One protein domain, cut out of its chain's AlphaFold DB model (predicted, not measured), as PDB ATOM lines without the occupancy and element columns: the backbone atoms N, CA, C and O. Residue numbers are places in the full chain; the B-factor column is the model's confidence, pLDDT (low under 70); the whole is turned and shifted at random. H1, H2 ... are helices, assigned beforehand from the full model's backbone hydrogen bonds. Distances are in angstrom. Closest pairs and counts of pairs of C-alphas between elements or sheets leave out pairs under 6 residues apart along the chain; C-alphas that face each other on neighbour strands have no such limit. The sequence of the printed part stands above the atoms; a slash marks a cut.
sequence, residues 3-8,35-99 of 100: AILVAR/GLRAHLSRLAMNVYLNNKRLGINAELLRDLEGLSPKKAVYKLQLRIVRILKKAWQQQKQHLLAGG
ATOM      1  N   ALA A   3       4.526   4.065  40.499       54.69
ATOM      2  CA  ALA A   3       4.450   5.202  39.575       54.69
ATOM      3  C   ALA A   3       5.426   6.356  39.888       54.69
ATOM      4  O   ALA A   3       5.915   7.019  38.980       54.69
ATOM      5  N   ILE A   4       5.778   6.570  41.162       57.28
ATOM      6  CA  ILE A   4       6.626   7.703  41.579       57.28
ATOM      7  C   ILE A   4       8.060   7.556  41.055       57.28
ATOM      8  O   ILE A   4       8.698   8.557  40.733       57.28
ATOM      9  N   LEU A   5       8.576   6.325  40.952       61.34
ATOM     10  CA  LEU A   5       9.962   6.111  40.534       61.34
ATOM     11  C   LEU A   5      10.159   6.412  39.050       61.34
ATOM     12  O   LEU A   5      11.162   7.009  38.684       61.34
ATOM     13  N   VAL A   6       9.196   6.029  38.211       60.28
ATOM     14  CA  VAL A   6       9.248   6.273  36.764       60.28
ATOM     15  C   VAL A   6       8.996   7.749  36.455       60.28
ATOM     16  O   VAL A   6       9.702   8.320  35.633       60.28
ATOM     17  N   ALA A   7       8.058   8.388  37.161       63.06
ATOM     18  CA  ALA A   7       7.689   9.783  36.912       63.06
ATOM     19  C   ALA A   7       8.737  10.807  37.385       63.06
ATOM     20  O   ALA A   7       8.815  11.902  36.838       63.06
ATOM     21  N   ARG A   8       9.528  10.489  38.419       77.31
ATOM     22  CA  ARG A   8      10.464  11.447  39.042       77.31
ATOM     23  C   ARG A   8      11.939  11.163  38.783       77.31
ATOM     24  O   ARG A   8      12.783  11.970  39.170       77.31
ATOM     25  N   GLY A  35      14.178  10.651  49.188       86.56
ATOM     26  CA  GLY A  35      12.846  10.119  48.873       86.56
ATOM     27  C   GLY A  35      12.877   9.058  47.767       86.56
ATOM     28  O   GLY A  35      12.374   7.950  47.947       86.56
ATOM     29  N   LEU A  36      13.543   9.351  46.643       87.38
ATOM     30  CA  LEU A  36      13.687   8.394  45.537       87.38
ATOM     31  C   LEU A  36      14.505   7.169  45.952       87.38
ATOM     32  O   LEU A  36      14.131   6.038  45.633       87.38
ATOM     33  N   ARG A  37      15.569   7.379  46.736       89.69
ATOM     34  CA  ARG A  37      16.352   6.304  47.354       89.69
ATOM     35  C   ARG A  37      15.473   5.386  48.197       89.69
ATOM     36  O   ARG A  37      15.601   4.169  48.071       89.69
ATOM     37  N   ALA A  38      14.621   5.946  49.055       89.12
ATOM     38  CA  ALA A  38      13.755   5.187  49.953       89.12
ATOM     39  C   ALA A  38      12.710   4.372  49.181       89.12
ATOM     40  O   ALA A  38      12.525   3.188  49.467       89.12
ATOM     41  N   HIS A  39      12.087   4.962  48.158       89.75
ATOM     42  CA  HIS A  39      11.161   4.235  47.289       89.75
ATOM     43  C   HIS A  39      11.849   3.083  46.555       89.75
ATOM     44  O   HIS A  39      11.337   1.965  46.565       89.75
ATOM     45  N   LEU A  40      13.037   3.322  45.990       91.69
ATOM     46  CA  LEU A  40      13.810   2.282  45.315       91.69
ATOM     47  C   LEU A  40      14.233   1.173  46.289       91.69
ATOM     48  O   LEU A  40      14.164  -0.006  45.950       91.69
ATOM     49  N   SER A  41      14.620   1.535  47.517       91.38
ATOM     50  CA  SER A  41      14.909   0.566  48.577       91.38
ATOM     51  C   SER A  41      13.714  -0.305  48.912       91.38
ATOM     52  O   SER A  41      13.863  -1.521  48.982       91.38
ATOM     53  N   ARG A  42      12.539   0.303  49.103       91.88
ATOM     54  CA  ARG A  42      11.313  -0.418  49.455       91.88
ATOM     55  C   ARG A  42      10.877  -1.346  48.325       91.88
ATOM     56  O   ARG A  42      10.556  -2.498  48.585       91.88
ATOM     57  N   LEU A  43      10.941  -0.875  47.078       91.00
ATOM     58  CA  LEU A  43      10.655  -1.695  45.900       91.00
ATOM     59  C   LEU A  43      11.596  -2.903  45.813       91.00
ATOM     60  O   LEU A  43      11.127  -4.033  45.723       91.00
ATOM     61  N   ALA A  44      12.911  -2.676  45.889       91.81
ATOM     62  CA  ALA A  44      13.893  -3.756  45.823       91.81
ATOM     63  C   ALA A  44      13.729  -4.752  46.981       91.81
ATOM     64  O   ALA A  44      13.754  -5.958  46.762       91.81
ATOM     65  N   MET A  45      13.507  -4.269  48.205       92.25
ATOM     66  CA  MET A  45      13.269  -5.142  49.356       92.25
ATOM     67  C   MET A  45      12.022  -6.010  49.151       92.25
ATOM     68  O   MET A  45      12.088  -7.215  49.365       92.25
ATOM     69  N   ASN A  46      10.916  -5.427  48.685       91.38
ATOM     70  CA  ASN A  46       9.686  -6.176  48.433       91.38
ATOM     71  C   ASN A  46       9.878  -7.248  47.356       91.38
ATOM     72  O   ASN A  46       9.454  -8.381  47.551       91.38
ATOM     73  N   VAL A  47      10.559  -6.917  46.254       89.56
ATOM     74  CA  VAL A  47      10.882  -7.889  45.198       89.56
ATOM     75  C   VAL A  47      11.745  -9.027  45.751       89.56
ATOM     76  O   VAL A  47      11.428 -10.190  45.528       89.56
ATOM     77  N   TYR A  48      12.787  -8.712  46.525       90.12
ATOM     78  CA  TYR A  48      13.657  -9.717  47.143       90.12
ATOM     79  C   TYR A  48      12.897 -10.638  48.113       90.12
ATOM     80  O   TYR A  48      13.018 -11.860  48.031       90.12
ATOM     81  N   LEU A  49      12.089 -10.066  49.012       89.69
ATOM     82  CA  LEU A  49      11.323 -10.829  50.000       89.69
ATOM     83  C   LEU A  49      10.252 -11.703  49.349       89.69
ATOM     84  O   LEU A  49      10.127 -12.868  49.717       89.69
ATOM     85  N   ASN A  50       9.504 -11.167  48.383       87.50
ATOM     86  CA  ASN A  50       8.470 -11.929  47.686       87.50
ATOM     87  C   ASN A  50       9.073 -13.098  46.916       87.50
ATOM     88  O   ASN A  50       8.559 -14.205  46.988       87.50
ATOM     89  N   ASN A  51      10.206 -12.884  46.253       84.50
ATOM     90  CA  ASN A  51      10.887 -13.953  45.543       84.50
ATOM     91  C   ASN A  51      11.383 -15.058  46.478       84.50
ATOM     92  O   ASN A  51      11.194 -16.235  46.192       84.50
ATOM     93  N   LYS A  52      11.971 -14.680  47.622       82.44
ATOM     94  CA  LYS A  52      12.421 -15.639  48.638       82.44
ATOM     95  C   LYS A  52      11.254 -16.435  49.230       82.44
ATOM     96  O   LYS A  52      11.410 -17.615  49.508       82.44
ATOM     97  N   ARG A  53      10.102 -15.792  49.441       85.19
ATOM     98  CA  ARG A  53       8.896 -16.431  49.997       85.19
ATOM     99  C   ARG A  53       8.223 -17.376  49.009       85.19
ATOM    100  O   ARG A  53       7.755 -18.427  49.417       85.19
ATOM    101  N   LEU A  54       8.144 -16.978  47.743       82.25
ATOM    102  CA  LEU A  54       7.397 -17.705  46.717       82.25
ATOM    103  C   LEU A  54       8.257 -18.715  45.947       82.25
ATOM    104  O   LEU A  54       7.733 -19.418  45.093       82.25
ATOM    105  N   GLY A  55       9.572 -18.764  46.198       73.69
ATOM    106  CA  GLY A  55      10.491 -19.650  45.477       73.69
ATOM    107  C   GLY A  55      10.583 -19.347  43.978       73.69
ATOM    108  O   GLY A  55      11.019 -20.188  43.199       73.69
ATOM    109  N   ILE A  56      10.161 -18.153  43.553       71.00
ATOM    110  CA  ILE A  56      10.205 -17.758  42.147       71.00
ATOM    111  C   ILE A  56      11.686 -17.621  41.785       71.00
ATOM    112  O   ILE A  56      12.402 -16.843  42.397       71.00
ATOM    113  N   ASN A  57      12.208 -18.375  40.824       70.06
ATOM    114  CA  ASN A  57      13.596 -18.191  40.389       70.06
ATOM    115  C   ASN A  57      13.669 -17.075  39.335       70.06
ATOM    116  O   ASN A  57      14.017 -17.300  38.175       70.06
ATOM    117  N   ALA A  58      13.223 -15.870  39.707       78.06
ATOM    118  CA  ALA A  58      13.133 -14.773  38.758       78.06
ATOM    119  C   ALA A  58      14.532 -14.396  38.263       78.06
ATOM    120  O   ALA A  58      15.448 -14.156  39.051       78.06
ATOM    121  N   GLU A  59      14.674 -14.236  36.948       81.06
ATOM    122  CA  GLU A  59      15.941 -13.862  36.314       81.06
ATOM    123  C   GLU A  59      16.572 -12.604  36.921       81.06
ATOM    124  O   GLU A  59      17.786 -12.515  37.102       81.06
ATOM    125  N   LEU A  60      15.723 -11.661  37.329       81.44
ATOM    126  CA  LEU A  60      16.112 -10.430  38.003       81.44
ATOM    127  C   LEU A  60      16.949 -10.661  39.276       81.44
ATOM    128  O   LEU A  60      17.689  -9.762  39.693       81.44
ATOM    129  N   LEU A  61      16.852 -11.841  39.886       81.88
ATOM    130  CA  LEU A  61      17.473 -12.205  41.157       81.88
ATOM    131  C   LEU A  61      18.545 -13.301  41.024       81.88
ATOM    132  O   LEU A  61      19.127 -13.677  42.041       81.88
ATOM    133  N   ARG A  62      18.898 -13.723  39.796       83.56
ATOM    134  CA  ARG A  62      20.058 -14.609  39.558       83.56
ATOM    135  C   ARG A  62      21.323 -14.033  40.199       83.56
ATOM    136  O   ARG A  62      21.512 -12.812  40.208       83.56
ATOM    137  N   ASP A  63      22.183 -14.883  40.744       83.31
ATOM    138  CA  ASP A  63      23.452 -14.509  41.400       83.31
ATOM    139  C   ASP A  63      23.305 -13.621  42.651       83.31
ATOM    140  O   ASP A  63      24.241 -12.910  43.052       83.31
ATOM    141  N   LEU A  64      22.109 -13.592  43.247       84.44
ATOM    142  CA  LEU A  64      21.882 -12.968  44.553       84.44
ATOM    143  C   LEU A  64      21.830 -13.985  45.694       84.44
ATOM    144  O   LEU A  64      21.893 -13.580  46.857       84.44
ATOM    145  N   GLU A  65      21.741 -15.276  45.375       78.81
ATOM    146  CA  GLU A  65      21.886 -16.359  46.344       78.81
ATOM    147  C   GLU A  65      23.268 -16.311  47.007       78.81
ATOM    148  O   GLU A  65      24.257 -15.883  46.413       78.81
ATOM    149  N   GLY A  66      23.321 -16.648  48.296       82.06
ATOM    150  CA  GLY A  66      24.543 -16.558  49.106       82.06
ATOM    151  C   GLY A  66      24.969 -15.138  49.510       82.06
ATOM    152  O   GLY A  66      25.833 -14.978  50.372       82.06
ATOM    153  N   LEU A  67      24.362 -14.075  48.965       88.00
ATOM    154  CA  LEU A  67      24.645 -12.709  49.413       88.00
ATOM    155  C   LEU A  67      23.864 -12.353  50.680       88.00
ATOM    156  O   LEU A  67      22.681 -12.653  50.823       88.00
ATOM    157  N   SER A  68      24.495 -11.563  51.558       90.12
ATOM    158  CA  SER A  68      23.775 -10.904  52.654       90.12
ATOM    159  C   SER A  68      22.594 -10.080  52.103       90.12
ATOM    160  O   SER A  68      22.773  -9.418  51.068       90.12
ATOM    161  N   PRO A  69      21.447  -9.996  52.806       89.12
ATOM    162  CA  PRO A  69      20.267  -9.266  52.334       89.12
ATOM    163  C   PRO A  69      20.573  -7.833  51.888       89.12
ATOM    164  O   PRO A  69      20.118  -7.385  50.840       89.12
ATOM    165  N   LYS A  70      21.437  -7.123  52.623       89.62
ATOM    166  CA  LYS A  70      21.865  -5.758  52.280       89.62
ATOM    167  C   LYS A  70      22.562  -5.679  50.916       89.62
ATOM    168  O   LYS A  70      22.261  -4.781  50.130       89.62
ATOM    169  N   LYS A  71      23.480  -6.610  50.625       90.88
ATOM    170  CA  LYS A  71      24.188  -6.685  49.332       90.88
ATOM    171  C   LYS A  71      23.243  -7.103  48.203       90.88
ATOM    172  O   LYS A  71      23.294  -6.499  47.133       90.88
ATOM    173  N   ALA A  72      22.368  -8.081  48.449       91.69
ATOM    174  CA  ALA A  72      21.380  -8.543  47.476       91.69
ATOM    175  C   ALA A  72      20.419  -7.413  47.072       91.69
ATOM    176  O   ALA A  72      20.288  -7.091  45.892       91.69
ATOM    177  N   VAL A  73      19.839  -6.728  48.063       92.06
ATOM    178  CA  VAL A  73      18.953  -5.576  47.857       92.06
ATOM    179  C   VAL A  73      19.682  -4.449  47.124       92.06
ATOM    180  O   VAL A  73      19.125  -3.873  46.197       92.06
ATOM    181  N   TYR A  74      20.936  -4.149  47.470       92.00
ATOM    182  CA  TYR A  74      21.721  -3.137  46.754       92.00
ATOM    183  C   TYR A  74      21.938  -3.489  45.273       92.00
ATOM    184  O   TYR A  74      21.679  -2.660  44.399       92.00
ATOM    185  N   LYS A  75      22.353  -4.726  44.964       92.38
ATOM    186  CA  LYS A  75      22.490  -5.190  43.571       92.38
ATOM    187  C   LYS A  75      21.163  -5.109  42.816       92.38
ATOM    188  O   LYS A  75      21.136  -4.682  41.663       92.38
ATOM    189  N   LEU A  76      20.064  -5.472  43.470       92.81
ATOM    190  CA  LEU A  76      18.732  -5.413  42.884       92.81
ATOM    191  C   LEU A  76      18.306  -3.977  42.551       92.81
ATOM    192  O   LEU A  76      17.751  -3.737  41.483       92.81
ATOM    193  N   GLN A  77      18.639  -3.002  43.398       93.38
ATOM    194  CA  GLN A  77      18.400  -1.583  43.106       93.38
ATOM    195  C   GLN A  77      19.138  -1.133  41.841       93.38
ATOM    196  O   GLN A  77      18.542  -0.467  40.995       93.38
ATOM    197  N   LEU A  78      20.403  -1.537  41.671       93.25
ATOM    198  CA  LEU A  78      21.168  -1.251  40.451       93.25
ATOM    199  C   LEU A  78      20.514  -1.883  39.211       93.25
ATOM    200  O   LEU A  78      20.394  -1.225  38.175       93.25
ATOM    201  N   ARG A  79      20.063  -3.141  39.316       93.12
ATOM    202  CA  ARG A  79      19.374  -3.850  38.223       93.12
ATOM    203  C   ARG A  79      18.063  -3.164  37.838       93.12
ATOM    204  O   ARG A  79      17.854  -2.913  36.655       93.12
ATOM    205  N   ILE A  80      17.240  -2.784  38.816       91.88
ATOM    206  CA  ILE A  80      15.986  -2.049  38.586       91.88
ATOM    207  C   ILE A  80      16.259  -0.749  37.820       91.88
ATOM    208  O   ILE A  80      15.621  -0.493  36.803       91.88
ATOM    209  N   VAL A  81      17.244   0.048  38.243       92.94
ATOM    210  CA  VAL A  81      17.578   1.314  37.562       92.94
ATOM    211  C   VAL A  81      18.065   1.074  36.127       92.94
ATOM    212  O   VAL A  81      17.687   1.819  35.223       92.94
ATOM    213  N   ARG A  82      18.854   0.016  35.880       93.12
ATOM    214  CA  ARG A  82      19.251  -0.383  34.515       93.12
ATOM    215  C   ARG A  82      18.056  -0.754  33.644       93.12
ATOM    216  O   ARG A  82      18.016  -0.330  32.494       93.12
ATOM    217  N   ILE A  83      17.116  -1.532  34.174       91.75
ATOM    218  CA  ILE A  83      15.918  -1.956  33.439       91.75
ATOM    219  C   ILE A  83      15.062  -0.742  33.088       91.75
ATOM    220  O   ILE A  83      14.709  -0.574  31.928       91.75
ATOM    221  N   LEU A  84      14.819   0.156  34.049       90.44
ATOM    222  CA  LEU A  84      14.078   1.396  33.800       90.44
ATOM    223  C   LEU A  84      14.746   2.261  32.723       90.44
ATOM    224  O   LEU A  84      14.070   2.788  31.842       90.44
ATOM    225  N   LYS A  85      16.080   2.378  32.754       91.31
ATOM    226  CA  LYS A  85      16.833   3.112  31.728       91.31
ATOM    227  C   LYS A  85      16.683   2.474  30.345       91.31
ATOM    228  O   LYS A  85      16.459   3.206  29.384       91.31
ATOM    229  N   LYS A  86      16.794   1.144  30.248       90.75
ATOM    230  CA  LYS A  86      16.613   0.407  28.987       90.75
ATOM    231  C   LYS A  86      15.195   0.563  28.443       90.75
ATOM    232  O   LYS A  86      15.047   0.920  27.281       90.75
ATOM    233  N   ALA A  87      14.179   0.385  29.289       89.19
ATOM    234  CA  ALA A  87      12.776   0.542  28.907       89.19
ATOM    235  C   ALA A  87      12.491   1.951  28.360       89.19
ATOM    236  O   ALA A  87      11.878   2.096  27.306       89.19
ATOM    237  N   TRP A  88      13.018   2.994  29.010       89.81
ATOM    238  CA  TRP A  88      12.904   4.372  28.518       89.81
ATOM    239  C   TRP A  88      13.611   4.588  27.171       89.81
ATOM    240  O   TRP A  88      13.087   5.280  26.300       89.81
ATOM    241  N   GLN A  89      14.795   3.997  26.973       90.31
ATOM    242  CA  GLN A  89      15.519   4.081  25.698       90.31
ATOM    243  C   GLN A  89      14.753   3.395  24.564       90.31
ATOM    244  O   GLN A  89      14.642   3.975  23.486       90.31
ATOM    245  N   GLN A  90      14.202   2.208  24.822       89.88
ATOM    246  CA  GLN A  90      13.379   1.474  23.860       89.88
ATOM    247  C   GLN A  90      12.126   2.270  23.498       89.88
ATOM    248  O   GLN A  90      11.872   2.503  22.322       89.88
ATOM    249  N   GLN A  91      11.394   2.780  24.493       87.69
ATOM    250  CA  GLN A  91      10.217   3.617  24.254       87.69
ATOM    251  C   GLN A  91      10.552   4.846  23.398       87.69
ATOM    252  O   GLN A  91       9.824   5.164  22.460       87.69
ATOM    253  N   LYS A  92      11.677   5.521  23.680       85.62
ATOM    254  CA  LYS A  92      12.131   6.663  22.877       85.62
ATOM    255  C   LYS A  92      12.448   6.261  21.432       85.62
ATOM    256  O   LYS A  92      12.123   7.016  20.526       85.62
ATOM    257  N   GLN A  93      13.074   5.106  21.210       80.88
ATOM    258  CA  GLN A  93      13.362   4.607  19.860       80.88
ATOM    259  C   GLN A  93      12.082   4.260  19.092       80.88
ATOM    260  O   GLN A  93      11.961   4.648  17.937       80.88
ATOM    261  N   HIS A  94      11.104   3.621  19.740       77.69
ATOM    262  CA  HIS A  94       9.805   3.327  19.125       77.69
ATOM    263  C   HIS A  94       9.042   4.595  18.724       77.69
ATOM    264  O   HIS A  94       8.504   4.653  17.624       77.69
ATOM    265  N   LEU A  95       9.043   5.633  19.568       76.00
ATOM    266  CA  LEU A  95       8.408   6.918  19.247       76.00
ATOM    267  C   LEU A  95       9.075   7.643  18.068       76.00
ATOM    268  O   LEU A  95       8.399   8.339  17.324       76.00
ATOM    269  N   LEU A  96      10.389   7.484  17.893       67.44
ATOM    270  CA  LEU A  96      11.124   8.072  16.768       67.44
ATOM    271  C   LEU A  96      10.981   7.259  15.472       67.44
ATOM    272  O   LEU A  96      11.147   7.818  14.396       67.44
ATOM    273  N   ALA A  97      10.686   5.959  15.570       65.56
ATOM    274  CA  ALA A  97      10.522   5.064  14.424       65.56
ATOM    275  C   ALA A  97       9.077   4.993  13.889       65.56
ATOM    276  O   ALA A  97       8.881   4.582  12.754       65.56
ATOM    277  N   GLY A  98       8.077   5.375  14.692       56.28
ATOM    278  CA  GLY A  98       6.653   5.363  14.322       56.28
ATOM    279  C   GLY A  98       6.090   6.706  13.846       56.28
ATOM    280  O   GLY A  98       4.876   6.848  13.765       56.28
ATOM    281  N   GLY A  99       6.944   7.702  13.594       51.88
ATOM    282  CA  GLY A  99       6.550   8.976  12.990       51.88
ATOM    283  C   GLY A  99       6.654   8.916  11.467       51.88
ATOM    284  O   GLY A  99       7.629   9.428  10.917       51.88
TER     285      GLY A  99
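What this domain is: This is residues 3 to 8 and 35 to 99 of the 100 residues of an uncharacterized protein of Nitrososphaeria archaeon (UniProt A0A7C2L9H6). Helix H2 crosses the first part of the long helix H3, and residues 89 to 99, of which 89 to 97 belong to H3, stick out as an arm; the short helix H1 packs on H2 near residues 36 to 40. The 71 printed residues hold three named helices, H1, H2, H3 in chain order, and no named strand: all helix. The whole is loose, radius of gyration of the C-alphas 14.4 A, elongated, spanning 47 by 28 by 18 A.

Where its parts are: H1, residues 3 to 8, begins at C-alpha 3 (4.450, 5.202, 39.575). H2, residues 35 to 54, is 28.4 A long. H3, residues 69 to 97, is 41.7 A long and ends at C-alpha 97 (10.522, 5.064, 14.424).

How they stand to each other: H1 and H2 touch, closest C-alphas Leu 5 and Leu 36, 6.6 A. H2, with residues 40 to 48 alone, touches H3, closest C-alphas Ala 44 and Gln 77, 5.7 A, only just about perpendicular at 72 degrees. In H1, H2 and H3 every O i to N i+4 pair is within hydrogen-bond range.

The domain as a whole: Residues 9 to 34 are not printed; C-alphas 8 and 35 are 10.2 A apart. H2 to H3 is a long link. Residues 3 to 7 and 96 to 99 have pLDDT under 70.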